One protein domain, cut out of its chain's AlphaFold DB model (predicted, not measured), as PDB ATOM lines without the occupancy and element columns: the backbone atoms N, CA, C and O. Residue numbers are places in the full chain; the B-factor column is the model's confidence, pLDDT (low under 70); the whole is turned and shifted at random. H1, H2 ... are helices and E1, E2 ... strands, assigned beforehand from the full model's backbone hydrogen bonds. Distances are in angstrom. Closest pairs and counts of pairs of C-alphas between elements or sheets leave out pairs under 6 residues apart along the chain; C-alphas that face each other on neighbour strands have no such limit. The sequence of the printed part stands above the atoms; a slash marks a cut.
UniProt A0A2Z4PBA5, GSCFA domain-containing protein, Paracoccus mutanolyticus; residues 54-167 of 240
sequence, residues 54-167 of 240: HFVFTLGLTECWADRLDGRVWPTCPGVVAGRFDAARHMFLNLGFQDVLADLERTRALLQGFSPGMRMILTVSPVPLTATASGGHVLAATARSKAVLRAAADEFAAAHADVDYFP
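AT A GLANCE: This is residues 54 to 167 of the 240 residues of the protein "GSCFA domain-containing protein" of Paracoccus mutanolyticus (UniProt A0A2Z4PBA5). A small parallel sheet of three strands, E1, E4 and E5, has one face covered by two helices, H1 and H2, which meet at a steep angle. A two-stranded hairpin, E2 and E3, lies at a distance from that sheet, and residues 79 to 84 of its long loop stick out. The printed part has 114 residues, with two named helices and five named strands in the order E1 E2 E3 H1 E4 H2 E5. The larger sheet runs E1 E4 E5 and is parallel, the pair E2 and E3 is antiparallel, and the class is mixed, helices and strands. The whole is compact, with a radius of gyration of the C-alphas of 15.3 A and spans of 42 by 31 by 23 A.

HOW THE PARTS SIT: Look first at E4, residues 119 to 124, the inner strand between the edge strands E1, residues 54 to 59, and E5, residues 163 to 165. E1 and E4 are parallel, with N 57 and O 121 within hydrogen-bond range at 2.8 A; E4 and E5 are parallel, with N 164 and O 120 at 2.9 A. H2, residues 138 to 159, is on this sheet at a height of 7.5 A, over E4 and E5, and runs slantwise to the strands, at 37 degrees to E5 on the local plane. Its closest C-alphas to E5 are Ala 157 and Val 163, 5.0 A apart. E4, H2 and E5 make a strand-helix-strand unit, two parallel neighbour strands joined through a helix, with a right-handed crossover. H1, residues 97 to 114, is on the same face at a height of 10.4 A, which gives two layers, helices over one face of a sheet. It lies over E4 and only just over E1, with 3 C-alphas falling there, and runs along the strands only just, at 28 degrees to E4 on the local plane. H1 touches H2 with residues 97 to 104 alone, closest at the C-alphas of Phe 97 and Val 148, 5.4 A, at a steep tilt of 51 degrees, the same way. E2, residues 63 to 67, and E3, residues 90 to 94, form an antiparallel hairpin, with N 64 and O 93 at 2.9 A. E3 and H2 are apart, only just, at 8.3 A. Every O i to N i+4 pair is within hydrogen-bond range in H2, and 13 of 14 are in H1.

IN THESE COORDINATES: Find C-alpha 54 at (-37.862, -10.465, -41.975), where E1 begins its 16.0 A. E2 measures 14.0 A, E3 13.3 A, E4 17.1 A and E5 7.0 A. H1 runs 26.3 A from C-alpha 97 at (-27.397, -0.437, -22.381), and H2 runs 31.5 A. E5 ends at C-alpha 165, (-29.417, -1.628, -38.526).

THE WHOLE: The C-alphas farthest apart are those of Arg 84 and Ala 161, 43.4 A. The printed part has no cut. The links E2 to E3 and E4 to H2 are long, the others tight. No printed residue is under 70 in pLDDT.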
ATOM      1  N   HIS A  54     -38.531 -11.710 -42.344       95.62
ATOM      2  CA  HIS A  54     -37.862 -10.465 -41.975       95.62
ATOM      3  C   HIS A  54     -38.720  -9.713 -40.959       95.62
ATOM      4  O   HIS A  54     -39.881  -9.402 -41.235       95.62
ATOM      5  N   PHE A  55     -38.142  -9.404 -39.801       97.69
ATOM      6  CA  PHE A  55     -38.788  -8.654 -38.734       97.69
ATOM      7  C   PHE A  55     -38.109  -7.295 -38.555       97.69
ATOM      8  O   PHE A  55     -36.942  -7.219 -38.183       97.69
ATOM      9  N   VAL A  56     -38.841  -6.213 -38.814       97.19
ATOM     10  CA  VAL A  56     -38.349  -4.853 -38.564       97.19
ATOM     11  C   VAL A  56     -38.759  -4.440 -37.155       97.19
ATOM     12  O   VAL A  56     -39.954  -4.377 -36.857       97.19
ATOM     13  N   PHE A  57     -37.784  -4.145 -36.295       97.81
ATOM     14  CA  PHE A  57     -38.022  -3.743 -34.914       97.81
ATOM     15  C   PHE A  57     -37.533  -2.316 -34.651       97.81
ATOM     16  O   PHE A  57     -36.338  -2.042 -34.544       97.81
ATOM     17  N   THR A  58     -38.490  -1.401 -34.505       98.06
ATOM     18  CA  THR A  58     -38.215  -0.008 -34.151       98.06
ATOM     19  C   THR A  58     -38.149   0.175 -32.637       98.06
ATOM     20  O   THR A  58     -39.165   0.088 -31.943       98.06
ATOM     21  N   LEU A  59     -36.969   0.498 -32.120       98.12
ATOM     22  CA  LEU A  59     -36.738   0.803 -30.715       98.12
ATOM     23  C   LEU A  59     -37.258   2.204 -30.374       98.12
ATOM     24  O   LEU A  59     -36.867   3.211 -30.967       98.12
ATOM     25  N   GLY A  60     -38.175   2.260 -29.410       94.56
ATOM     26  CA  GLY A  60     -38.863   3.490 -29.029       94.56
ATOM     27  C   GLY A  60     -38.120   4.281 -27.960       94.56
ATOM     28  O   GLY A  60     -37.533   5.328 -28.242       94.56
ATOM     29  N   LEU A  61     -38.225   3.820 -26.714       94.88
ATOM     30  CA  LEU A  61     -37.823   4.537 -25.505       94.88
ATOM     31  C   LEU A  61     -37.290   3.554 -24.449       94.88
ATOM     32  O   LEU A  61     -37.632   2.377 -24.475       94.88
ATOM     33  N   THR A  62     -36.474   4.055 -23.520       97.00
ATOM     34  CA  THR A  62     -35.900   3.282 -22.397       97.00
ATOM     35  C   THR A  62     -36.751   3.341 -21.129       97.00
ATOM     36  O   THR A  62     -36.612   2.489 -20.255       97.00
ATOM     37  N   GLU A  63     -37.650   4.321 -21.031       95.88
ATOM     38  CA  GLU A  63     -38.575   4.470 -19.909       95.88
ATOM     39  C   GLU A  63     -39.771   3.528 -20.052       95.88
ATOM     40  O   GLU A  63     -40.545   3.622 -21.009       95.88
ATOM     41  N   CYS A  64     -39.956   2.640 -19.076       94.06
ATOM     42  CA  CYS A  64     -41.085   1.721 -19.024       94.06
ATOM     43  C   CYS A  64     -41.573   1.498 -17.584       94.06
ATOM     44  O   CYS A  64     -41.040   2.049 -16.619       94.06
ATOM     45  N   TRP A  65     -42.651   0.726 -17.442       93.31
ATOM     46  CA  TRP A  65     -43.272   0.445 -16.150       93.31
ATOM     47  C   TRP A  65     -43.408  -1.051 -15.958       93.31
ATOM     48  O   TRP A  65     -43.993  -1.710 -16.811       93.31
ATOM     49  N   ALA A  66     -42.941  -1.577 -14.831       93.56
ATOM     50  CA  ALA A  66     -43.089  -2.985 -14.488       93.56
ATOM     51  C   ALA A  66     -43.992  -3.194 -13.270       93.56
ATOM     52  O   ALA A  66     -44.216  -2.291 -12.459       93.56
ATOM     53  N   ASP A  67     -44.544  -4.395 -13.160       92.06
ATOM     54  CA  ASP A  67     -45.187  -4.892 -11.950       92.06
ATOM     55  C   ASP A  67     -44.131  -5.515 -11.023       92.06
ATOM     56  O   ASP A  67     -43.365  -6.379 -11.439       92.06
ATOM     57  N   ARG A  68     -44.080  -5.082  -9.761       91.69
ATOM     58  CA  ARG A  68     -43.121  -5.591  -8.769       91.69
ATOM     59  C   ARG A  68     -43.371  -7.049  -8.379       91.69
ATOM     60  O   ARG A  68     -42.459  -7.678  -7.859       91.69
ATOM     61  N   LEU A  69     -44.586  -7.568  -8.568       88.75
ATOM     62  CA  LEU A  69     -44.949  -8.920  -8.137       88.75
ATOM     63  C   LEU A  69     -44.470  -9.982  -9.124       88.75
ATOM     64  O   LEU A  69     -44.008 -11.034  -8.697       88.75
ATOM     65  N   ASP A  70     -44.619  -9.728 -10.425       87.44
ATOM     66  CA  ASP A  70     -44.327 -10.710 -11.477       87.44
ATOM     67  C   ASP A  70     -43.289 -10.236 -12.509       87.44
ATOM     68  O   ASP A  70     -42.954 -10.979 -13.430       87.44
ATOM     69  N   GLY A  71     -42.762  -9.016 -12.364       89.12
ATOM     70  CA  GLY A  71     -41.756  -8.436 -13.255       89.12
ATOM     71  C   GLY A  71     -42.294  -8.032 -14.629       89.12
ATOM     72  O   GLY A  71     -41.520  -7.638 -15.501       89.12
ATOM     73  N   ARG A  72     -43.608  -8.123 -14.871       90.38
ATOM     74  CA  ARG A  72     -44.170  -7.858 -16.195       90.38
ATOM     75  C   ARG A  72     -44.082  -6.380 -16.551       90.38
ATOM     76  O   ARG A  72     -44.613  -5.534 -15.834       90.38
ATOM     77  N   VAL A  73     -43.489  -6.089 -17.707       91.88
ATOM     78  CA  VAL A  73     -43.413  -4.738 -18.277       91.88
ATOM     79  C   VAL A  73     -44.709  -4.391 -19.016       91.88
ATOM     80  O   VAL A  73     -45.282  -5.204 -19.744       91.88
ATOM     81  N   TRP A  74     -45.178  -3.163 -18.822       86.75
ATOM     82  CA  TRP A  74     -46.387  -2.604 -19.411       86.75
ATOM     83  C   TRP A  74     -46.033  -1.569 -20.486       86.75
ATOM     84  O   TRP A  74     -45.126  -0.763 -20.280       86.75
ATOM     85  N   PRO A  75     -46.792  -1.513 -21.598       80.19
ATOM     86  CA  PRO A  75     -46.532  -0.567 -22.691       80.19
ATOM     87  C   PRO A  75     -46.858   0.888 -22.322       80.19
ATOM     88  O   PRO A  75     -46.545   1.817 -23.061       80.19
ATOM     89  N   THR A  76     -47.566   1.109 -21.216       83.44
ATOM     90  CA  THR A  76     -47.965   2.436 -20.747       83.44
ATOM     91  C   THR A  76     -48.075   2.418 -19.230       83.44
ATOM     92  O   THR A  76     -48.455   1.396 -18.648       83.44
ATOM     93  N   CYS A  77     -47.788   3.557 -18.592       88.44
ATOM     94  CA  CYS A  77     -47.994   3.724 -17.160       88.44
ATOM     95  C   CYS A  77     -49.453   3.390 -16.771       88.44
ATOM     96  O   CYS A  77     -50.398   3.935 -17.362       88.44
ATOM     97  N   PRO A  78     -49.664   2.499 -15.787       86.19
ATOM     98  CA  PRO A  78     -50.964   2.258 -15.169       86.19
ATOM     99  C   PRO A  78     -51.688   3.557 -14.795       86.19
ATOM    100  O   PRO A  78     -51.137   4.386 -14.083       86.19
ATOM    101  N   GLY A  79     -52.941   3.718 -15.227       85.69
ATOM    102  CA  GLY A  79     -53.741   4.919 -14.951       85.69
ATOM    103  C   GLY A  79     -53.742   5.979 -16.055       85.69
ATOM    104  O   GLY A  79     -54.629   6.823 -16.041       85.69
ATOM    105  N   VAL A  80     -52.844   5.908 -17.047       84.81
ATOM    106  CA  VAL A  80     -52.884   6.818 -18.213       84.81
ATOM    107  C   VAL A  80     -54.057   6.479 -19.133       84.81
ATOM    108  O   VAL A  80     -54.875   7.336 -19.446       84.81
ATOM    109  N   VAL A  81     -54.162   5.213 -19.552       82.69
ATOM    110  CA  VAL A  81     -55.272   4.750 -20.406       82.69
ATOM    111  C   VAL A  81     -56.354   4.059 -19.582       82.69
ATOM    112  O   VAL A  81     -57.532   4.314 -19.775       82.69
ATOM    113  N   ALA A  82     -55.975   3.176 -18.657       85.12
ATOM    114  CA  ALA A  82     -56.912   2.457 -17.798       85.12
ATOM    115  C   ALA A  82     -56.230   1.964 -16.514       85.12
ATOM    116  O   ALA A  82     -55.000   1.869 -16.431       85.12
ATOM    117  N   GLY A  83     -57.039   1.575 -15.525       86.94
ATOM    118  CA  GLY A  83     -56.568   1.167 -14.204       86.94
ATOM    119  C   GLY A  83     -56.206   2.358 -13.322       86.94
ATOM    120  O   GLY A  83     -56.623   3.484 -13.572       86.94
ATOM    121  N   ARG A  84     -55.438   2.096 -12.264       88.62
ATOM    122  CA  ARG A  84     -54.918   3.117 -11.352       88.62
ATOM    123  C   ARG A  84     -53.437   2.874 -11.124       88.62
ATOM    124  O   ARG A  84     -53.009   1.716 -11.093       88.62
ATOM    125  N   PHE A  85     -52.683   3.955 -10.982       91.00
ATOM    126  CA  PHE A  85     -51.314   3.873 -10.505       91.00
ATOM    127  C   PHE A  85     -51.299   3.448  -9.032       91.00
ATOM    128  O   PHE A  85     -52.219   3.751  -8.276       91.00
ATOM    129  N   ASP A  86     -50.257   2.721  -8.649       91.75
ATOM    130  CA  ASP A  86     -50.055   2.192  -7.301       91.75
ATOM    131  C   ASP A  86     -48.546   2.083  -7.104       91.75
ATOM    132  O   ASP A  86     -47.912   1.243  -7.740       91.75
ATOM    133  N   ALA A  87     -47.970   2.950  -6.273       92.38
ATOM    134  CA  ALA A  87     -46.524   3.029  -6.070       92.38
ATOM    135  C   ALA A  87     -45.939   1.782  -5.380       92.38
ATOM    136  O   ALA A  87     -44.758   1.474  -5.557       92.38
ATOM    137  N   ALA A  88     -46.760   1.040  -4.625       93.06
ATOM    138  CA  ALA A  88     -46.345  -0.196  -3.968       93.06
ATOM    139  C   ALA A  88     -46.272  -1.375  -4.947       93.06
ATOM    140  O   ALA A  88     -45.597  -2.363  -4.670       93.06
ATOM    141  N   ARG A  89     -46.939  -1.272  -6.101       91.38
ATOM    142  CA  ARG A  89     -47.020  -2.339  -7.105       91.38
ATOM    143  C   ARG A  89     -46.291  -2.010  -8.399       91.38
ATOM    144  O   ARG A  89     -45.669  -2.884  -8.989       91.38
ATOM    145  N   HIS A  90     -46.400  -0.779  -8.866       93.38
ATOM    146  CA  HIS A  90     -45.873  -0.353 -10.150       93.38
ATOM    147  C   HIS A  90     -44.536   0.346  -9.949       93.38
ATOM    148  O   HIS A  90     -44.410   1.261  -9.135       93.38
ATOM    149  N   MET A  91     -43.537  -0.091 -10.703       94.50
ATOM    150  CA  MET A  91     -42.198   0.472 -10.658       94.50
ATOM    151  C   MET A  91     -41.839   1.102 -11.994       94.50
ATOM    152  O   MET A  91     -42.089   0.523 -13.051       94.50
ATOM    153  N   PHE A  92     -41.254   2.290 -11.924       95.31
ATOM    154  CA  PHE A  92     -40.599   2.914 -13.059       95.31
ATOM    155  C   PHE A  92     -39.269   2.207 -13.325       95.31
ATOM    156  O   PHE A  92     -38.517   1.923 -12.391       95.31
ATOM    157  N   LEU A  93     -38.995   1.937 -14.595       95.81
ATOM    158  CA  LEU A  93     -37.733   1.409 -15.084       95.81
ATOM    159  C   LEU A  93     -37.196   2.339 -16.166       95.81
ATOM    160  O   LEU A  93     -37.955   2.857 -16.985       95.81
ATOM    161  N   ASN A  94     -35.879   2.517 -16.180       97.06
ATOM    162  CA  ASN A  94     -35.187   3.252 -17.227       97.06
ATOM    163  C   ASN A  94     -34.013   2.414 -17.736       97.06
ATOM    164  O   ASN A  94     -32.907   2.493 -17.195       97.06
ATOM    165  N   LEU A  95     -34.290   1.585 -18.743       97.56
ATOM    166  CA  LEU A  95     -33.390   0.535 -19.217       97.56
ATOM    167  C   LEU A  95     -32.020   1.107 -19.596       97.56
ATOM    168  O   LEU A  95     -31.923   2.123 -20.293       97.56
ATOM    169  N   GLY A  96     -30.957   0.489 -19.091       98.56
ATOM    170  CA  GLY A  96     -29.583   0.763 -19.484       98.56
ATOM    171  C   GLY A  96     -29.181  -0.015 -20.735       98.56
ATOM    172  O   GLY A  96     -29.929  -0.835 -21.257       98.56
ATOM    173  N   PHE A  97     -27.960   0.228 -21.202       98.75
ATOM    174  CA  PHE A  97     -27.397  -0.437 -22.381       98.75
ATOM    175  C   PHE A  97     -27.424  -1.971 -22.269       98.75
ATOM    176  O   PHE A  97     -27.914  -2.645 -23.170       98.75
ATOM    177  N   GLN A  98     -26.974  -2.516 -21.133       98.62
ATOM    178  CA  GLN A  98     -26.939  -3.966 -20.906       98.62
ATOM    179  C   GLN A  98     -28.340  -4.583 -20.800       98.62
ATOM    180  O   GLN A  98     -28.556  -5.686 -21.296       98.62
ATOM    181  N   ASP A  99     -29.304  -3.858 -20.224       98.19
ATOM    182  CA  ASP A  99     -30.699  -4.311 -20.177       98.19
ATOM    183  C   ASP A  99     -31.264  -4.450 -21.598       98.19
ATOM    184  O   ASP A  99     -31.876  -5.461 -21.929       98.19
ATOM    185  N   VAL A 100     -31.004  -3.460 -22.463       98.56
ATOM    186  CA  VAL A 100     -31.470  -3.467 -23.857       98.56
ATOM    187  C   VAL A 100     -30.827  -4.601 -24.654       98.56
ATOM    188  O   VAL A 100     -31.542  -5.301 -25.367       98.56
ATOM    189  N   LEU A 101     -29.516  -4.828 -24.521       98.75
ATOM    190  CA  LEU A 101     -28.853  -5.963 -25.176       98.75
ATOM    191  C   LEU A 101     -29.439  -7.299 -24.716       98.75
ATOM    192  O   LEU A 101     -29.791  -8.138 -25.543       98.75
ATOM    193  N   ALA A 102     -29.611  -7.481 -23.406       98.50
ATOM    194  CA  ALA A 102     -30.198  -8.698 -22.864       98.50
ATOM    195  C   ALA A 102     -31.640  -8.908 -23.353       98.50
ATOM    196  O   ALA A 102     -32.056 -10.046 -23.579       98.50
ATOM    197  N   ASP A 103     -32.424  -7.838 -23.496       97.94
ATOM    198  CA  ASP A 103     -33.778  -7.894 -24.050       97.94
ATOM    199  C   ASP A 103     -33.760  -8.274 -25.535       97.94
ATOM    200  O   ASP A 103     -34.518  -9.159 -25.935       97.94
ATOM    201  N   LEU A 104     -32.867  -7.679 -26.332       98.62
ATOM    202  CA  LEU A 104     -32.694  -8.002 -27.750       98.62
ATOM    203  C   LEU A 104     -32.287  -9.465 -27.959       98.62
ATOM    204  O   LEU A 104     -32.874 -10.127 -28.815       98.62
ATOM    205  N   GLU A 105     -31.378 -10.007 -27.141       98.50
ATOM    206  CA  GLU A 105     -31.012 -11.430 -27.183       98.50
ATOM    207  C   GLU A 105     -32.218 -12.333 -26.912       98.50
ATOM    208  O   GLU A 105     -32.499 -13.270 -27.665       98.50
ATOM    209  N   ARG A 106     -32.996 -12.029 -25.864       98.19
ATOM    210  CA  ARG A 106     -34.203 -12.803 -25.533       98.19
ATOM    211  C   ARG A 106     -35.263 -12.691 -26.623       98.19
ATOM    212  O   ARG A 106     -35.915 -13.686 -26.938       98.19
ATOM    213  N   THR A 107     -35.435 -11.509 -27.210       97.00
ATOM    214  CA  THR A 107     -36.345 -11.295 -28.338       97.00
ATOM    215  C   THR A 107     -35.898 -12.092 -29.558       97.00
ATOM    216  O   THR A 107     -36.718 -12.810 -30.126       97.00
ATOM    217  N   ARG A 108     -34.616 -12.036 -29.933       97.12
ATOM    218  CA  ARG A 108     -34.068 -12.791 -31.065       97.12
ATOM    219  C   ARG A 108     -34.237 -14.295 -30.868       97.12
ATOM    220  O   ARG A 108     -34.774 -14.952 -31.754       97.12
ATOM    221  N   ALA A 109     -33.887 -14.826 -29.696       97.00
ATOM    222  CA  ALA A 109     -34.068 -16.243 -29.383       97.00
ATOM    223  C   ALA A 109     -35.544 -16.677 -29.467       97.00
ATOM    224  O   ALA A 109     -35.860 -17.727 -30.029       97.00
ATOM    225  N   LEU A 110     -36.468 -15.852 -28.959       96.19
ATOM    226  CA  LEU A 110     -37.906 -16.117 -29.056       96.19
ATOM    227  C   LEU A 110     -38.384 -16.136 -30.514       96.19
ATOM    228  O   LEU A 110     -39.122 -17.037 -30.905       96.19
ATOM    229  N   LEU A 111     -37.964 -15.152 -31.310       95.75
ATOM    230  CA  LEU A 111     -38.295 -15.037 -32.728       95.75
ATOM    231  C   LEU A 111     -37.759 -16.242 -33.521       95.75
ATOM    232  O   LEU A 111     -38.510 -16.862 -34.276       95.75
ATOM    233  N   GLN A 112     -36.512 -16.645 -33.284       94.44
ATOM    234  CA  GLN A 112     -35.910 -17.826 -33.909       94.44
ATOM    235  C   GLN A 112     -36.618 -19.132 -33.526       94.44
ATOM    236  O   GLN A 112     -36.693 -20.049 -34.342       94.44
ATOM    237  N   GLY A 113     -37.216 -19.199 -32.333       95.81
ATOM    238  CA  GLY A 113     -38.085 -20.309 -31.936       95.81
ATOM    239  C   GLY A 113     -39.336 -20.467 -32.811       95.81
ATOM    240  O   GLY A 113     -39.855 -21.576 -32.930       95.81
ATOM    241  N   PHE A 114     -39.811 -19.392 -33.453       96.06
ATOM    242  CA  PHE A 114     -40.899 -19.455 -34.437       96.06
ATOM    243  C   PHE A 114     -40.397 -19.736 -35.857       96.06
ATOM    244  O   PHE A 114     -41.047 -20.474 -36.595       96.06
ATOM    245  N   SER A 115     -39.277 -19.128 -36.248       94.44
ATOM    246  CA  SER A 115     -38.690 -19.262 -37.584       94.44
ATOM    247  C   SER A 115     -37.165 -19.116 -37.490       94.44
ATOM    248  O   SER A 115     -36.669 -17.991 -37.393       94.44
ATOM    249  N   PRO A 116     -36.396 -20.225 -37.528       92.62
ATOM    250  CA  PRO A 116     -34.941 -20.195 -37.334       92.62
ATOM    251  C   PRO A 116     -34.171 -19.355 -38.364       92.62
ATOM    252  O   PRO A 116     -33.052 -18.936 -38.095       92.62
ATOM    253  N   GLY A 117     -34.756 -19.124 -39.544       93.25
ATOM    254  CA  GLY A 117     -34.162 -18.317 -40.614       93.25
ATOM    255  C   GLY A 117     -34.632 -16.861 -40.647       93.25
ATOM    256  O   GLY A 117     -34.341 -16.164 -41.619       93.25
ATOM    257  N   MET A 118     -35.407 -16.413 -39.655       96.81
ATOM    258  CA  MET A 118     -35.907 -15.042 -39.607       96.81
ATOM    259  C   MET A 118     -34.758 -14.057 -39.391       96.81
ATOM    260  O   MET A 118     -34.024 -14.153 -38.413       96.81
ATOM    261  N   ARG A 119     -34.644 -13.088 -40.300       97.31
ATOM    262  CA  ARG A 119     -33.711 -11.964 -40.196       97.31
ATOM    263  C   ARG A 119     -34.366 -10.797 -39.482       97.31
ATOM    264  O   ARG A 119     -35.588 -10.636 -39.541       97.31
ATOM    265  N   MET A 120     -33.561  -9.953 -38.853       98.12
ATOM    266  CA  MET A 120     -34.048  -8.780 -38.138       98.12
ATOM    267  C   MET A 120     -33.436  -7.499 -38.693       98.12
ATOM    268  O   MET A 120     -32.267  -7.464 -39.052       98.12
ATOM    269  N   ILE A 121     -34.233  -6.435 -38.743       98.38
ATOM    270  CA  ILE A 121     -33.751  -5.084 -39.025       98.38
ATOM    271  C   ILE A 121     -34.103  -4.224 -37.821       98.38
ATOM    272  O   ILE A 121     -35.280  -3.986 -37.544       98.38
ATOM    273  N   LEU A 122     -33.091  -3.772 -37.095       98.75
ATOM    274  CA  LEU A 122     -33.242  -2.825 -36.004       98.75
ATOM    275  C   LEU A 122     -33.251  -1.401 -36.540       98.75
ATOM    276  O   LEU A 122     -32.605  -1.066 -37.527       98.75
ATOM    277  N   THR A 123     -33.986  -0.532 -35.865       98.62
ATOM    278  CA  THR A 123     -33.949   0.903 -36.133       98.62
ATOM    279  C   THR A 123     -34.381   1.666 -34.886       98.62
ATOM    280  O   THR A 123     -35.131   1.134 -34.070       98.62
ATOM    281  N   VAL A 124     -33.925   2.901 -34.691       98.62
ATOM    282  CA  VAL A 124     -34.363   3.736 -33.561       98.62
ATOM    283  C   VAL A 124     -35.436   4.714 -34.037       98.62
ATOM    284  O   VAL A 124     -35.331   5.315 -35.098       98.62
ATOM    285  N   SER A 125     -36.502   4.892 -33.257       97.06
ATOM    286  CA  SER A 125     -37.520   5.900 -33.566       97.06
ATOM    287  C   SER A 125     -36.981   7.317 -33.311       97.06
ATOM    288  O   SER A 125     -36.427   7.552 -32.232       97.06
ATOM    289  N   PRO A 126     -37.227   8.305 -34.189       96.31
ATOM    290  CA  PRO A 126     -36.905   9.713 -33.931       96.31
ATOM    291  C   PRO A 126     -37.848  10.405 -32.952       96.31
ATOM    292  O   PRO A 126     -37.539  11.494 -32.477       96.31
ATOM    293  N   VAL A 127     -38.976   9.782 -32.603       96.19
ATOM    294  CA  VAL A 127     -39.990  10.411 -31.753       96.19
ATOM    295  C   VAL A 127     -39.453  10.571 -30.318       96.19
ATOM    296  O   VAL A 127     -39.130   9.558 -29.682       96.19
ATOM    297  N   PRO A 128     -39.345  11.804 -29.782       94.88
ATOM    298  CA  PRO A 128     -38.804  12.066 -28.444       94.88
ATOM    299  C   PRO A 128     -39.774  11.660 -27.316       94.88
ATOM    300  O   PRO A 128     -40.911  11.257 -27.564       94.88
ATOM    301  N   LEU A 129     -39.377  11.783 -26.045       92.56
ATOM    302  CA  LEU A 129     -40.307  11.642 -24.908       92.56
ATOM    303  C   LEU A 129     -41.295  12.817 -24.867       92.56
ATOM    304  O   LEU A 129     -40.933  13.931 -25.228       92.56
ATOM    305  N   THR A 130     -42.554  12.579 -24.472       91.19
ATOM    306  CA  THR A 130     -43.508  13.687 -24.218       91.19
ATOM    307  C   THR A 130     -43.246  14.279 -22.841       91.19
ATOM    308  O   THR A 130     -43.249  15.487 -22.652       91.19
ATOM    309  N   ALA A 131     -43.013  13.392 -21.881       91.38
ATOM    310  CA  ALA A 131     -42.675  13.676 -20.502       91.38
ATOM    311  C   ALA A 131     -41.765  12.547 -20.002       91.38
ATOM    312  O   ALA A 131     -41.742  11.467 -20.597       91.38
ATOM    313  N   THR A 132     -41.030  12.800 -18.924       94.12
ATOM    314  CA  THR A 132     -40.148  11.816 -18.287       94.12
ATOM    315  C   THR A 132     -40.575  11.585 -16.844       94.12
ATOM    316  O   THR A 132     -40.936  12.528 -16.140       94.12
ATOM    317  N   ALA A 133     -40.522  10.328 -16.400       93.75
ATOM    318  CA  ALA A 133     -40.723   9.965 -14.997       93.75
ATOM    319  C   ALA A 133     -39.402   9.914 -14.202       93.75
ATOM    320  O   ALA A 133     -39.411   9.615 -13.011       93.75
ATOM    321  N   SER A 134     -38.269  10.251 -14.834       93.44
ATOM    322  CA  SER A 134     -36.948  10.305 -14.187       93.44
ATOM    323  C   SER A 134     -36.755  11.494 -13.236       93.44
ATOM    324  O   SER A 134     -35.758  11.547 -12.523       93.44
ATOM    325  N   GLY A 135     -37.676  12.466 -13.245       93.50
ATOM    326  CA  GLY A 135     -37.577  13.709 -12.467       93.50
ATOM    327  C   GLY A 135     -36.656  14.777 -13.074       93.50
ATOM    328  O   GLY A 135     -36.596  15.886 -12.550       93.50
ATOM    329  N   GLY A 136     -35.959  14.471 -14.173       94.12
ATOM    330  CA  GLY A 136     -35.108  15.416 -14.900       94.12
ATOM    331  C   GLY A 136     -35.819  16.159 -16.037       94.12
ATOM    332  O   GLY A 136     -37.023  16.029 -16.255       94.12
ATOM    333  N   HIS A 137     -35.046  16.928 -16.812       97.25
ATOM    334  CA  HIS A 137     -35.559  17.621 -17.994       97.25
ATOM    335  C   HIS A 137     -35.815  16.646 -19.158       97.25
ATOM    336  O   HIS A 137     -34.965  15.814 -19.485       97.25
ATOM    337  N   VAL A 138     -36.954  16.789 -19.845       95.88
ATOM    338  CA  VAL A 138     -37.396  15.866 -20.912       95.88
ATOM    339  C   VAL A 138     -36.417  15.766 -22.088       95.88
ATOM    340  O   VAL A 138     -36.272  14.693 -22.674       95.88
ATOM    341  N   LEU A 139     -35.698  16.847 -22.411       95.81
ATOM    342  CA  LEU A 139     -34.671  16.828 -23.462       95.81
ATOM    343  C   LEU A 139     -33.484  15.938 -23.081       95.81
ATOM    344  O   LEU A 139     -33.070  15.104 -23.881       95.81
ATOM    345  N   ALA A 140     -32.982  16.058 -21.849       97.81
ATOM    346  CA  ALA A 140     -31.874  15.238 -21.365       97.81
ATOM    347  C   ALA A 140     -32.284  13.760 -21.264       97.81
ATOM    348  O   ALA A 140     -31.548  12.876 -21.702       97.81
ATOM    349  N   ALA A 141     -33.498  13.491 -20.771       97.69
ATOM    350  CA  ALA A 141     -34.058  12.141 -20.732       97.69
ATOM    351  C   ALA A 141     -34.220  11.541 -22.140       97.69
ATOM    352  O   ALA A 141     -33.889  10.376 -22.365       97.69
ATOM    353  N   THR A 142     -34.668  12.346 -23.110       97.06
ATOM    354  CA  THR A 142     -34.785  11.926 -24.511       97.06
ATOM    355  C   THR A 142     -33.417  11.588 -25.087       97.06
ATOM    356  O   THR A 142     -33.254  10.500 -25.634       97.06
ATOM    357  N   ALA A 143     -32.434  12.479 -24.933       97.94
ATOM    358  CA  ALA A 143     -31.078  12.267 -25.430       97.94
ATOM    359  C   ALA A 143     -30.473  10.978 -24.855       97.94
ATOM    360  O   ALA A 143     -30.027  10.119 -25.614       97.94
ATOM    361  N   ARG A 144     -30.574  10.780 -23.532       98.25
ATOM    362  CA  ARG A 144     -30.153   9.543 -22.858       98.25
ATOM    363  C   ARG A 144     -30.850   8.318 -23.443       98.25
ATOM    364  O   ARG A 144     -30.192   7.336 -23.770       98.25
ATOM    365  N   SER A 145     -32.171   8.375 -23.611       98.19
ATOM    366  CA  SER A 145     -32.933   7.252 -24.151       98.19
ATOM    367  C   SER A 145     -32.522   6.893 -25.578       98.19
ATOM    368  O   SER A 145     -32.434   5.709 -25.887       98.19
ATOM    369  N   LYS A 146     -32.314   7.879 -26.458       98.38
ATOM    370  CA  LYS A 146     -31.944   7.614 -27.855       98.38
ATOM    371  C   LYS A 146     -30.502   7.139 -27.972       98.38
ATOM    372  O   LYS A 146     -30.267   6.176 -28.691       98.38
ATOM    373  N   ALA A 147     -29.581   7.724 -27.206       98.62
ATOM    374  CA  ALA A 147     -28.184   7.300 -27.172       98.62
ATOM    375  C   ALA A 147     -28.038   5.840 -26.717       98.62
ATOM    376  O   ALA A 147     -27.378   5.056 -27.394       98.62
ATOM    377  N   VAL A 148     -28.713   5.447 -25.628       98.81
ATOM    378  CA  VAL A 148     -28.679   4.060 -25.126       98.81
ATOM    379  C   VAL A 148     -29.217   3.078 -26.168       98.81
ATOM    380  O   VAL A 148     -28.561   2.081 -26.455       98.81
ATOM    381  N   LEU A 149     -30.388   3.357 -26.753       98.81
ATOM    382  CA  LEU A 149     -30.995   2.464 -27.746       98.81
ATOM    383  C   LEU A 149     -30.165   2.381 -29.026       98.81
ATOM    384  O   LEU A 149     -30.028   1.297 -29.582       98.81
ATOM    385  N   ARG A 150     -29.609   3.506 -29.489       98.69
ATOM    386  CA  ARG A 150     -28.796   3.539 -30.706       98.69
ATOM    387  C   ARG A 150     -27.502   2.761 -30.537       98.69
ATOM    388  O   ARG A 150     -27.180   1.973 -31.421       98.69
ATOM    389  N   ALA A 151     -26.800   2.961 -29.422       98.75
ATOM    390  CA  ALA A 151     -25.579   2.225 -29.122       98.75
ATOM    391  C   ALA A 151     -25.860   0.722 -28.990       98.75
ATOM    392  O   ALA A 151     -25.159  -0.084 -29.588       98.75
ATOM    393  N   ALA A 152     -26.917   0.336 -28.265       98.88
ATOM    394  CA  ALA A 152     -27.268  -1.075 -28.099       98.88
ATOM    395  C   ALA A 152     -27.681  -1.734 -29.424       98.88
ATOM    396  O   ALA A 152     -27.321  -2.878 -29.672       98.88
ATOM    397  N   ALA A 153     -28.407  -1.019 -30.290       98.81
ATOM    398  CA  ALA A 153     -28.755  -1.521 -31.616       98.81
ATOM    399  C   ALA A 153     -27.522  -1.714 -32.514       98.81
ATOM    400  O   ALA A 153     -27.498  -2.676 -33.275       98.81
ATOM    401  N   ASP A 154     -26.519  -0.830 -32.410       98.69
ATOM    402  CA  ASP A 154     -25.245  -0.954 -33.135       98.69
ATOM    403  C   ASP A 154     -24.507  -2.226 -32.740       98.69
ATOM    404  O   ASP A 154     -24.232  -3.082 -33.576       98.69
ATOM    405  N   GLU A 155     -24.255  -2.356 -31.437       98.81
ATOM    406  CA  GLU A 155     -23.504  -3.462 -30.855       98.81
ATOM    407  C   GLU A 155     -24.185  -4.791 -31.182       98.81
ATOM    408  O   GLU A 155     -23.548  -5.752 -31.607       98.81
ATOM    409  N   PHE A 156     -25.512  -4.828 -31.051       98.81
ATOM    410  CA  PHE A 156     -26.286  -6.020 -31.346       98.81
ATOM    411  C   PHE A 156     -26.248  -6.384 -32.836       98.81
ATOM    412  O   PHE A 156     -26.068  -7.550 -33.170       98.81
ATOM    413  N   ALA A 157     -26.389  -5.418 -33.747       98.62
ATOM    414  CA  ALA A 157     -26.289  -5.697 -35.180       98.62
ATOM    415  C   ALA A 157     -24.875  -6.167 -35.574       98.62
ATOM    416  O   ALA A 157     -24.733  -7.120 -36.334       98.62
ATOM    417  N   ALA A 158     -23.825  -5.570 -35.002       98.44
ATOM    418  CA  ALA A 158     -22.442  -5.974 -35.254       98.44
ATOM    419  C   ALA A 158     -22.133  -7.402 -34.762       98.44
ATOM    420  O   ALA A 158     -21.339  -8.113 -35.380       98.44
ATOM    421  N   ALA A 159     -22.768  -7.834 -33.670       98.50
ATOM    422  CA  ALA A 159     -22.569  -9.159 -33.087       98.50
ATOM    423  C   ALA A 159     -23.328 -10.291 -33.812       98.50
ATOM    424  O   ALA A 159     -22.971 -11.461 -33.648       98.50
ATOM    425  N   HIS A 160     -24.358  -9.980 -34.611       98.25
ATOM    426  CA  HIS A 160     -25.274 -10.976 -35.185       98.25
ATOM    427  C   HIS A 160     -25.433 -10.821 -36.700       98.25
ATOM    428  O   HIS A 160     -26.099  -9.913 -37.181       98.25
ATOM    429  N   ALA A 161     -24.909 -11.779 -37.468       97.38
ATOM    430  CA  ALA A 161     -24.928 -11.739 -38.939       97.38
ATOM    431  C   ALA A 161     -26.336 -11.763 -39.583       97.38
ATOM    432  O   ALA A 161     -26.483 -11.459 -40.767       97.38
ATOM    433  N   ASP A 162     -27.368 -12.170 -38.843       97.25
ATOM    434  CA  ASP A 162     -28.778 -12.169 -39.261       97.25
ATOM    435  C   ASP A 162     -29.525 -10.874 -38.897       97.25
ATOM    436  O   ASP A 162     -30.743 -10.792 -39.092       97.25
ATOM    437  N   VAL A 163     -28.813  -9.871 -38.378       98.38
ATOM    438  CA  VAL A 163     -29.372  -8.607 -37.909       98.38
ATOM    439  C   VAL A 163     -28.704  -7.442 -38.630       98.38
ATOM    440  O   VAL A 163     -27.485  -7.369 -38.711       98.38
ATOM    441  N   ASP A 164     -29.511  -6.512 -39.130       97.81
ATOM    442  CA  ASP A 164     -29.037  -5.260 -39.722       97.81
ATOM    443  C   ASP A 164     -29.583  -4.053 -38.944       97.81
ATOM    444  O   ASP A 164     -30.598  -4.161 -38.247       97.81
ATOM    445  N   TYR A 165     -28.938  -2.895 -39.071       98.50
ATOM    446  CA  TYR A 165     -29.417  -1.628 -38.526       98.50
ATOM    447  C   TYR A 165     -29.753  -0.644 -39.647       98.50
ATOM    448  O   TYR A 165     -28.894  -0.219 -40.417       98.50
ATOM    449  N   PHE A 166     -31.008  -0.200 -39.690       98.44
ATOM    450  CA  PHE A 166     -31.454   0.825 -40.623       98.44
ATOM    451  C   PHE A 166     -31.538   2.211 -39.947       98.44
ATOM    452  O   PHE A 166     -32.273   2.369 -38.962       98.44
ATOM    453  N   PRO A 167     -30.868   3.254 -40.481       97.94
ATOM    454  CA  PRO A 167     -30.684   4.536 -39.794       97.94
ATOM    455  C   PRO A 167     -31.867   5.516 -39.944       97.94
ATOM    456  O   PRO A 167     -31.711   6.657 -40.381       97.94
TER     457      PRO A 167